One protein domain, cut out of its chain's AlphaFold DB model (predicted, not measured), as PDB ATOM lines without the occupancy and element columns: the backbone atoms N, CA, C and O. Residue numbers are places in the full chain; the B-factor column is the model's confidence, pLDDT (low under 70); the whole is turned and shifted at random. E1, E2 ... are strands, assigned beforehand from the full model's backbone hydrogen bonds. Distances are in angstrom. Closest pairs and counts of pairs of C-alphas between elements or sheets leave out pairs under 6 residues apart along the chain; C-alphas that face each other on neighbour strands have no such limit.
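This is residues 16 to 96 of the 97 residues of an uncharacterized protein of Agromyces luteolus (UniProt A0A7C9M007). Little regular structure surrounds one strongly twisted sheet, curled like part of a barrel, with the loop of residues 63 to 74 at one end and that of residues 40 to 55 at the other. The 81 printed residues have five named strands, E1 to E5, and no named helix; the antiparallel sheet runs E4, E3, E2, E1, E5. The all-strand class rests on 32 residues; the whole is compact, radius of gyration of the C-alphas 13.1 A, spanning 43 by 22 by 21 A.

E2, residues 30 to 39, bends by 64 degrees at residue 35. It forms hairpins with E3, residues 56 to 62 (N 57 and O 38, 2.8 A), and E1, residues 16 to 19 (N 32 and O 17, 2.8 A). E4, residues 75 to 80, forms a hairpin with E3 (N 58 and O 78, 2.8 A). E1 to E4 make a meander, each strand the antiparallel neighbour of the one before. E5, residues 91 to 95, is antiparallel to E1 (N 18 and O 93, 2.8 A).

E2 measures 24.5 A, E3 18.9 A. E1 begins at C-alpha 16 (281.982, 177.985, 203.968); E5 ends at C-alpha 95 (285.948, 181.264, 203.704).

The printed part has no cut. E2 to E3 and E3 to E4 are long links. Residue 96 is under pLDDT 70.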
ATOM      1  N   ARG A  16     283.091 177.518 204.803       96.69
ATOM      2  CA  ARG A  16     281.982 177.985 203.968       96.69
ATOM      3  C   ARG A  16     282.474 178.223 202.553       96.69
ATOM      4  O   ARG A  16     283.484 178.890 202.357       96.69
ATOM      5  N   ILE A  17     281.744 177.717 201.569       96.56
ATOM      6  CA  ILE A  17     282.044 177.925 200.150       96.56
ATOM      7  C   ILE A  17     280.857 178.568 199.449       96.56
ATOM      8  O   ILE A  17     279.711 178.250 199.756       96.56
ATOM      9  N   LEU A  18     281.124 179.494 198.537       95.75
ATOM     10  CA  LEU A  18     280.112 180.120 197.698       95.75
ATOM     11  C   LEU A  18     280.078 179.389 196.362       95.75
ATOM     12  O   LEU A  18     281.096 179.318 195.675       95.75
ATOM     13  N   LEU A  19     278.909 178.865 196.006       95.44
ATOM     14  CA  LEU A  19     278.711 178.063 194.807       95.44
ATOM     15  C   LEU A  19     277.913 178.817 193.751       95.44
ATOM     16  O   LEU A  19     276.984 179.556 194.080       95.44
ATOM     17  N   ALA A  20     278.262 178.591 192.492       93.75
ATOM     18  CA  ALA A  20     277.563 179.116 191.334       93.75
ATOM     19  C   ALA A  20     276.252 178.333 191.059       93.75
ATOM     20  O   ALA A  20     276.171 177.125 191.331       93.75
ATOM     21  N   PRO A  21     275.193 178.993 190.557       89.00
ATOM     22  CA  PRO A  21     273.887 178.367 190.332       89.00
ATOM     23  C   PRO A  21     273.882 177.306 189.216       89.00
ATOM     24  O   PRO A  21     273.114 176.345 189.284       89.00
ATOM     25  N   GLU A  22     274.758 177.429 188.214       82.94
ATOM     26  CA  GLU A  22     274.741 176.648 186.964       82.94
ATOM     27  C   GLU A  22     274.924 175.137 187.181       82.94
ATOM     28  O   GLU A  22     274.522 174.328 186.342       82.94
ATOM     29  N   HIS A  23     275.504 174.751 188.320       77.31
ATOM     30  CA  HIS A  23     275.843 173.366 188.657       77.31
ATOM     31  C   HIS A  23     275.216 172.869 189.965       77.31
ATOM     32  O   HIS A  23     275.437 171.726 190.357       77.31
ATOM     33  N   THR A  24     274.414 173.702 190.633       80.00
ATOM     34  CA  THR A  24     273.767 173.369 191.916       80.00
ATOM     35  C   THR A  24     272.256 173.189 191.803       80.00
ATOM     36  O   THR A  24     271.627 172.724 192.749       80.00
ATOM     37  N   GLY A  25     271.655 173.562 190.668       80.38
ATOM     38  CA  GLY A  25     270.197 173.598 190.520       80.38
ATOM     39  C   GLY A  25     269.537 174.743 191.300       80.38
ATOM     40  O   GLY A  25     268.313 174.780 191.415       80.38
ATOM     41  N   LEU A  26     270.332 175.678 191.829       84.44
ATOM     42  CA  LEU A  26     269.865 176.851 192.561       84.44
ATOM     43  C   LEU A  26     269.643 178.028 191.612       84.44
ATOM     44  O   LEU A  26     270.264 178.130 190.559       84.44
ATOM     45  N   MET A  27     268.765 178.957 191.998       86.75
ATOM     46  CA  MET A  27     268.455 180.137 191.177       86.75
ATOM     47  C   MET A  27     269.456 181.290 191.335       86.75
ATOM     48  O   MET A  27     269.420 182.243 190.560       86.75
ATOM     49  N   ALA A  28     270.319 181.234 192.347       90.50
ATOM     50  CA  ALA A  28     271.306 182.259 192.662       90.50
ATOM     51  C   ALA A  28     272.517 181.624 193.365       90.50
ATOM     52  O   ALA A  28     272.390 180.511 193.885       90.50
ATOM     53  N   PRO A  29     273.670 182.319 193.423       93.62
ATOM     54  CA  PRO A  29     274.803 181.859 194.208       93.62
ATOM     55  C   PRO A  29     274.426 181.588 195.664       93.62
ATOM     56  O   PRO A  29     273.713 182.382 196.284       93.62
ATOM     57  N   ALA A  30     274.935 180.492 196.221       93.00
ATOM     58  CA  ALA A  30     274.573 180.057 197.564       93.00
ATOM     59  C   ALA A  30     275.786 179.637 198.382       93.00
ATOM     60  O   ALA A  30     276.730 179.031 197.873       93.00
ATOM     61  N   TRP A  31     275.741 179.953 199.675       94.56
ATOM     62  CA  TRP A  31     276.720 179.448 200.623       94.56
ATOM     63  C   TRP A  31     276.402 177.998 200.985       94.56
ATOM     64  O   TRP A  31     275.266 177.670 201.320       94.56
ATOM     65  N   ALA A  32     277.433 177.164 200.971       95.94
ATOM     66  CA  ALA A  32     277.415 175.793 201.442       95.94
ATOM     67  C   ALA A  32     278.439 175.604 202.564       95.94
ATOM     68  O   ALA A  32     279.395 176.376 202.688       95.94
ATOM     69  N   VAL A  33     278.248 174.559 203.361       97.12
ATOM     70  CA  VAL A  33     279.214 174.109 204.365       97.12
ATOM     71  C   VAL A  33     279.925 172.875 203.834       97.12
ATOM     72  O   VAL A  33     279.285 171.954 203.331       97.12
ATOM     73  N   VAL A  34     281.250 172.855 203.944       97.38
ATOM     74  CA  VAL A  34     282.068 171.692 203.591       97.38
ATOM     75  C   VAL A  34     281.919 170.618 204.665       97.38
ATOM     76  O   VAL A  34     282.199 170.867 205.837       97.38
ATOM     77  N   GLU A  35     281.539 169.409 204.267       97.38
ATOM     78  CA  GLU A  35     281.347 168.269 205.176       97.38
ATOM     79  C   GLU A  35     282.393 167.169 204.973       97.38
ATOM     80  O   GLU A  35     282.659 166.388 205.884       97.38
ATOM     81  N   LEU A  36     283.034 167.140 203.803       96.88
ATOM     82  CA  LEU A  36     284.046 166.152 203.440       96.88
ATOM     83  C   LEU A  36     285.181 166.821 202.666       96.88
ATOM     84  O   LEU A  36     284.922 167.616 201.765       96.88
ATOM     85  N   VAL A  37     286.425 166.451 202.977       96.25
ATOM     86  CA  VAL A  37     287.606 166.812 202.184       96.25
ATOM     87  C   VAL A  37     288.538 165.609 202.115       96.25
ATOM     88  O   VAL A  37     289.197 165.286 203.101       96.25
ATOM     89  N   ASP A  38     288.620 164.984 200.942       95.44
ATOM     90  CA  ASP A  38     289.483 163.829 200.698       95.44
ATOM     91  C   ASP A  38     290.480 164.122 199.581       95.44
ATOM     92  O   ASP A  38     290.116 164.642 198.525       95.44
ATOM     93  N   ARG A  39     291.738 163.724 199.780       94.50
ATOM     94  CA  ARG A  39     292.728 163.696 198.702       94.50
ATOM     95  C   ARG A  39     292.656 162.361 197.981       94.50
ATOM     96  O   ARG A  39     292.786 161.314 198.611       94.50
ATOM     97  N   ILE A  40     292.534 162.405 196.664       93.69
ATOM     98  CA  ILE A  40     292.551 161.233 195.798       93.69
ATOM     99  C   ILE A  40     293.817 161.293 194.947       93.69
ATOM    100  O   ILE A  40     294.021 162.260 194.224       93.69
ATOM    101  N   GLU A  41     294.694 160.294 195.058       88.75
ATOM    102  CA  GLU A  41     295.995 160.310 194.362       88.75
ATOM    103  C   GLU A  41     295.858 160.344 192.837       88.75
ATOM    104  O   GLU A  41     296.589 161.082 192.184       88.75
ATOM    105  N   ASP A  42     294.893 159.600 192.293       89.56
ATOM    106  CA  ASP A  42     294.512 159.653 190.884       89.56
ATOM    107  C   ASP A  42     292.979 159.720 190.766       89.56
ATOM    108  O   ASP A  42     292.299 158.700 190.917       89.56
ATOM    109  N   PRO A  43     292.403 160.918 190.556       90.81
ATOM    110  CA  PRO A  43     290.964 161.093 190.413       90.81
ATOM    111  C   PRO A  43     290.477 160.851 188.975       90.81
ATOM    112  O   PRO A  43     289.273 160.767 188.763       90.81
ATOM    113  N   THR A  44     291.379 160.688 187.997       90.56
ATOM    114  CA  THR A  44     291.059 160.494 186.570       90.56
ATOM    115  C   THR A  44     290.025 159.393 186.287       90.56
ATOM    116  O   THR A  44     289.166 159.616 185.432       90.56
ATOM    117  N   PRO A  45     290.036 158.219 186.958       91.44
ATOM    118  CA  PRO A  45     289.031 157.185 186.702       91.44
ATOM    119  C   PRO A  45     287.671 157.476 187.353       91.44
ATOM    120  O   PRO A  45     286.722 156.719 187.141       91.44
ATOM    121  N   LEU A  46     287.561 158.515 188.187       87.94
ATOM    122  CA  LEU A  46     286.353 158.801 188.948       87.94
ATOM    123  C   LEU A  46     285.390 159.693 188.159       87.94
ATOM    124  O   LEU A  46     285.809 160.622 187.463       87.94
ATOM    125  N   PRO A  47     284.075 159.451 188.288       82.88
ATOM    126  CA  PRO A  47     283.083 160.243 187.588       82.88
ATOM    127  C   PRO A  47     283.131 161.701 188.057       82.88
ATOM    128  O   PRO A  47     283.323 161.992 189.241       82.88
ATOM    129  N   TRP A  48     282.947 162.609 187.097       83.31
ATOM    130  CA  TRP A  48     282.910 164.062 187.308       83.31
ATOM    131  C   TRP A  48     284.202 164.672 187.874       83.31
ATOM    132  O   TRP A  48     284.207 165.849 188.226       83.31
ATOM    133  N   SER A  49     285.295 163.901 187.941       87.69
ATOM    134  CA  SER A  49     286.630 164.450 188.163       87.69
ATOM    135  C   SER A  49     287.029 165.350 186.995       87.69
ATOM    136  O   SER A  49     286.751 165.047 185.834       87.69
ATOM    137  N   ALA A  50     287.739 166.432 187.308       85.69
ATOM    138  CA  ALA A  50     288.381 167.294 186.323       85.69
ATOM    139  C   ALA A  50     289.855 166.911 186.056       85.69
ATOM    140  O   ALA A  50     290.655 167.743 185.630       85.69
ATOM    141  N   GLY A  51     290.219 165.649 186.310       87.12
ATOM    142  CA  GLY A  51     291.551 165.100 186.062       87.12
ATOM    143  C   GLY A  51     292.532 165.286 187.221       87.12
ATOM    144  O   GLY A  51     292.179 165.782 188.291       87.12
ATOM    145  N   ALA A  52     293.777 164.857 186.998       88.69
ATOM    146  CA  ALA A  52     294.818 164.719 188.024       88.69
ATOM    147  C   ALA A  52     295.142 166.004 188.811       88.69
ATOM    148  O   ALA A  52     295.549 165.926 189.972       88.69
ATOM    149  N   ASP A  53     294.923 167.176 188.211       91.12
ATOM    150  CA  ASP A  53     295.165 168.465 188.865       91.12
ATOM    151  C   ASP A  53     294.090 168.796 189.918       91.12
ATOM    152  O   ASP A  53     294.374 169.483 190.896       91.12
ATOM    153  N   HIS A  54     292.884 168.228 189.794       93.94
ATOM    154  CA  HIS A  54     291.756 168.432 190.711       93.94
ATOM    155  C   HIS A  54     291.586 167.227 191.637       93.94
ATOM    156  O   HIS A  54     290.609 166.480 191.579       93.94
ATOM    157  N   ARG A  55     292.593 167.006 192.477       94.38
ATOM    158  CA  ARG A  55     292.731 165.813 193.327       94.38
ATOM    159  C   ARG A  55     292.007 165.876 194.668       94.38
ATOM    160  O   ARG A  55     292.025 164.892 195.409       94.38
ATOM    161  N   TRP A  56     291.400 167.007 195.007       95.56
ATOM    162  CA  TRP A  56     290.666 167.163 196.257       95.56
ATOM    163  C   TRP A  56     289.174 167.014 196.009       95.56
ATOM    164  O   TRP A  56     288.548 167.855 195.369       95.56
ATOM    165  N   ARG A  57     288.602 165.939 196.544       95.81
ATOM    166  CA  ARG A  57     287.166 165.692 196.550       95.81
ATOM    167  C   ARG A  57     286.544 166.408 197.740       95.81
ATOM    168  O   ARG A  57     286.876 166.100 198.884       95.81
ATOM    169  N   VAL A  58     285.629 167.331 197.471       96.12
ATOM    170  CA  VAL A  58     284.999 168.176 198.487       96.12
ATOM    171  C   VAL A  58     283.494 167.957 198.459       96.12
ATOM    172  O   VAL A  58     282.822 168.306 197.491       96.12
ATOM    173  N   GLY A  59     282.975 167.350 199.522       96.12
ATOM    174  CA  GLY A  59     281.537 167.210 199.743       96.12
ATOM    175  C   GLY A  59     281.002 168.415 200.505       96.12
ATOM    176  O   GLY A  59     281.650 168.891 201.442       96.12
ATOM    177  N   TYR A  60     279.832 168.905 200.118       96.06
ATOM    178  CA  TYR A  60     279.210 170.070 200.736       96.06
ATOM    179  C   TYR A  60     277.703 169.888 200.916       96.06
ATOM    180  O   TYR A  60     277.070 169.107 200.205       96.06
ATOM    181  N   ARG A  61     277.143 170.675 201.835       96.25
ATOM    182  CA  ARG A  61     275.706 170.802 202.080       96.25
ATOM    183  C   ARG A  61     275.272 172.251 201.897       96.25
ATOM    184  O   ARG A  61     275.875 173.151 202.489       96.25
ATOM    185  N   THR A  62     274.254 172.489 201.079       93.62
ATOM    186  CA  THR A  62     273.556 173.782 201.004       93.62
ATOM    187  C   THR A  62     272.318 173.751 201.893       93.62
ATOM    188  O   THR A  62     271.817 172.685 202.233       93.62
ATOM    189  N   THR A  63     271.818 174.923 202.279       91.31
ATOM    190  CA  THR A  63     270.508 175.056 202.929       91.31
ATOM    191  C   THR A  63     269.650 175.956 202.058       91.31
ATOM    192  O   THR A  63     270.024 177.100 201.791       91.31
ATOM    193  N   VAL A  64     268.513 175.439 201.606       87.88
ATOM    194  CA  VAL A  64     267.562 176.154 200.756       87.88
ATOM    195  C   VAL A  64     266.235 176.219 201.490       87.88
ATOM    196  O   VAL A  64     265.764 175.217 202.016       87.88
ATOM    197  N   VAL A  65     265.636 177.405 201.528       87.12
ATOM    198  CA  VAL A  65     264.271 177.583 202.026       87.12
ATOM    199  C   VAL A  65     263.387 177.860 200.824       87.12
ATOM    200  O   VAL A  65     263.654 178.799 200.068       87.12
ATOM    201  N   ASP A  66     262.377 177.025 200.614       84.38
ATOM    202  CA  ASP A  66     261.461 177.186 199.492       84.38
ATOM    203  C   ASP A  66     260.420 178.294 199.753       84.38
ATOM    204  O   ASP A  66     260.380 178.940 200.804       84.38
ATOM    205  N   SER A  67     259.545 178.541 198.777       84.81
ATOM    206  CA  SER A  67     258.510 179.580 198.885       84.81
ATOM    207  C   SER A  67     257.399 179.266 199.895       84.81
ATOM    208  O   SER A  67     256.590 180.146 200.194       84.81
ATOM    209  N   ARG A  68     257.343 178.038 200.418       91.88
ATOM    210  CA  ARG A  68     256.413 177.593 201.465       91.88
ATOM    211  C   ARG A  68     257.037 177.670 202.857       91.88
ATOM    212  O   ARG A  68     256.307 177.557 203.839       91.88
ATOM    213  N   GLY A  69     258.340 177.933 202.941       88.75
ATOM    214  CA  GLY A  69     259.098 177.956 204.188       88.75
ATOM    215  C   GLY A  69     259.660 176.591 204.581       88.75
ATOM    216  O   GLY A  69     260.174 176.462 205.692       88.75
ATOM    217  N   ASP A  70     259.577 175.596 203.695       91.25
ATOM    218  CA  ASP A  70     260.175 174.285 203.914       91.25
ATOM    219  C   ASP A  70     261.691 174.367 203.694       91.25
ATOM    220  O   ASP A  70     262.174 175.083 202.809       91.25
ATOM    221  N   VAL A  71     262.448 173.646 204.523       89.81
ATOM    222  CA  VAL A  71     263.913 173.587 204.446       89.81
ATOM    223  C   VAL A  71     264.324 172.327 203.695       89.81
ATOM    224  O   VAL A  71     263.973 171.221 204.106       89.81
ATOM    225  N   ASP A  72     265.110 172.506 202.639       89.12
ATOM    226  CA  ASP A  72     265.833 171.440 201.956       89.12
ATOM    227  C   ASP A  72     267.339 171.601 202.194       89.12
ATOM    228  O   ASP A  72     267.863 172.720 202.292       89.12
ATOM    229  N   GLU A  73     268.046 170.478 202.274       90.94
ATOM    230  CA  GLU A  73     269.490 170.443 202.500       90.94
ATOM    231  C   GLU A  73     270.214 169.603 201.440       90.94
ATOM    232  O   GLU A  73     270.710 168.508 201.733       90.94
ATOM    233  N   PRO A  74     270.285 170.089 200.188       90.50
ATOM    234  CA  PRO A  74     270.944 169.362 199.120       90.50
ATOM    235  C   PRO A  74     272.418 169.097 199.435       90.50
ATOM    236  O   PRO A  74     273.166 169.983 199.865       90.50
ATOM    237  N   LEU A  75     272.845 167.869 199.151       93.19
ATOM    238  CA  LEU A  75     274.244 167.464 199.186       93.19
ATOM    239  C   LEU A  75     274.834 167.517 197.785       93.19
ATOM    240  O   LEU A  75     274.183 167.155 196.803       93.19
ATOM    241  N   GLY A  76     276.101 167.899 197.701       92.38
ATOM    242  CA  GLY A  76     276.823 167.895 196.444       92.38
ATOM    243  C   GLY A  76     278.308 167.633 196.606       92.38
ATOM    244  O   GLY A  76     278.839 167.494 197.710       92.38
ATOM    245  N   LEU A  77     278.971 167.535 195.460       93.75
ATOM    246  CA  LEU A  77     280.386 167.226 195.349       93.75
ATOM    247  C   LEU A  77     281.040 168.172 194.345       93.75
ATOM    248  O   LEU A  77     280.493 168.386 193.265       93.75
ATOM    249  N   ILE A  78     282.222 168.682 194.678       94.06
ATOM    250  CA  ILE A  78     283.127 169.337 193.730       94.06
ATOM    251  C   ILE A  78     284.525 168.735 193.818       94.06
ATOM    252  O   ILE A  78     284.925 168.182 194.846       94.06
ATOM    253  N   TRP A  79     285.272 168.874 192.728       95.38
ATOM    254  CA  TRP A  79     286.690 168.554 192.661       95.38
ATOM    255  C   TRP A  79     287.481 169.847 192.554       95.38
ATOM    256  O   TRP A  79     287.178 170.673 191.693       95.38
ATOM    257  N   VAL A  80     288.477 170.017 193.419       95.50
ATOM    258  CA  VAL A  80     289.321 171.214 193.434       95.50
ATOM    259  C   VAL A  80     290.804 170.867 193.371       95.50
ATOM    260  O   VAL A  80     291.226 169.772 193.762       95.50
ATOM    261  N   ASP A  81     291.589 171.804 192.854       94.62
ATOM    262  CA  ASP A  81     293.048 171.775 192.906       94.62
ATOM    263  C   ASP A  81     293.584 172.169 194.300       94.62
ATOM    264  O   ASP A  81     292.825 172.400 195.248       94.62
ATOM    265  N   ASP A  82     294.908 172.231 194.454       93.19
ATOM    266  CA  ASP A  82     295.541 172.615 195.727       93.19
ATOM    267  C   ASP A  82     295.326 174.089 196.120       93.19
ATOM    268  O   ASP A  82     295.608 174.460 197.261       93.19
ATOM    269  N   ASP A  83     294.806 174.920 195.214       92.44
ATOM    270  CA  ASP A  83     294.507 176.335 195.439       92.44
ATOM    271  C   ASP A  83     293.014 176.584 195.733       92.44
ATOM    272  O   ASP A  83     292.595 177.740 195.901       92.44
ATOM    273  N   ALA A  84     292.222 175.513 195.863       94.12
ATOM    274  CA  ALA A  84     290.764 175.530 195.977       94.12
ATOM    275  C   ALA A  84     290.075 176.142 194.746       94.12
ATOM    276  O   ALA A  84     289.165 176.960 194.888       94.12
ATOM    277  N   ARG A  85     290.514 175.777 193.542       94.06
ATOM    278  CA  ARG A  85     289.834 176.115 192.288       94.06
ATOM    279  C   ARG A  85     289.199 174.867 191.710       94.06
ATOM    280  O   ARG A  85     289.824 173.810 191.691       94.06
ATOM    281  N   ASP A  86     287.965 174.989 191.250       93.38
ATOM    282  CA  ASP A  86     287.318 173.947 190.465       93.38
ATOM    283  C   ASP A  86     287.443 174.259 188.964       93.38
ATOM    284  O   ASP A  86     287.523 175.420 188.555       93.38
ATOM    285  N   ALA A  87     287.422 173.222 188.130       90.56
ATOM    286  CA  ALA A  87     287.600 173.380 186.687       90.56
ATOM    287  C   ALA A  87     286.424 174.062 185.974       90.56
ATOM    288  O   ALA A  87     286.591 174.554 184.859       90.56
ATOM    289  N   ASN A  88     285.237 174.063 186.585       87.94
ATOM    290  CA  ASN A  88     283.998 174.507 185.952       87.94
ATOM    291  C   ASN A  88     283.562 175.905 186.425       87.94
ATOM    292  O   ASN A  88     282.535 176.406 185.977       87.94
ATOM    293  N   GLY A  89     284.326 176.545 187.319       88.56
ATOM    294  CA  GLY A  89     283.977 177.838 187.913       88.56
ATOM    295  C   GLY A  89     282.793 177.776 188.884       88.56
ATOM    296  O   GLY A  89     282.191 178.803 189.188       88.56
ATOM    297  N   MET A  90     282.445 176.585 189.366       92.12
ATOM    298  CA  MET A  90     281.386 176.367 190.343       92.12
ATOM    299  C   MET A  90     281.726 176.964 191.714       92.12
ATOM    300  O   MET A  90     280.832 177.444 192.405       92.12
ATOM    301  N   LEU A  91     282.988 176.925 192.134       94.81
ATOM    302  CA  LEU A  91     283.466 177.471 193.397       94.81
ATOM    303  C   LEU A  91     283.870 178.935 193.202       94.81
ATOM    304  O   LEU A  91     284.959 179.255 192.733       94.81
ATOM    305  N   LEU A  92     282.983 179.840 193.610       94.75
ATOM    306  CA  LEU A  92     283.167 181.282 193.449       94.75
ATOM    307  C   LEU A  92     284.039 181.891 194.551       94.75
ATOM    308  O   LEU A  92     284.749 182.870 194.323       94.75
ATOM    309  N   SER A  93     283.946 181.356 195.770       94.94
ATOM    310  CA  SER A  93     284.716 181.829 196.923       94.94
ATOM    311  C   SER A  93     284.752 180.783 198.034       94.94
ATOM    312  O   SER A  93     283.872 179.930 198.123       94.94
ATOM    313  N   ALA A  94     285.749 180.874 198.913       93.81
ATOM    314  CA  ALA A  94     285.862 180.042 200.103       93.81
ATOM    315  C   ALA A  94     286.283 180.890 201.304       93.81
ATOM    316  O   ALA A  94     287.281 181.609 201.248       93.81
ATOM    317  N   ASP A  95     285.543 180.765 202.399       87.88
ATOM    318  CA  ASP A  95     285.948 181.264 203.704       87.88
ATOM    319  C   ASP A  95     286.928 180.261 204.325       87.88
ATOM    320  O   ASP A  95     286.563 179.139 204.680       87.88
ATOM    321  N   ARG A  96     288.202 180.657 204.371       68.62
ATOM    322  CA  ARG A  96     289.333 179.822 204.810       68.62
ATOM    323  C   ARG A  96     289.744 180.096 206.265       68.62
ATOM    324  O   ARG A  96     290.840 179.673 206.651       68.62
TER     325      ARG A  96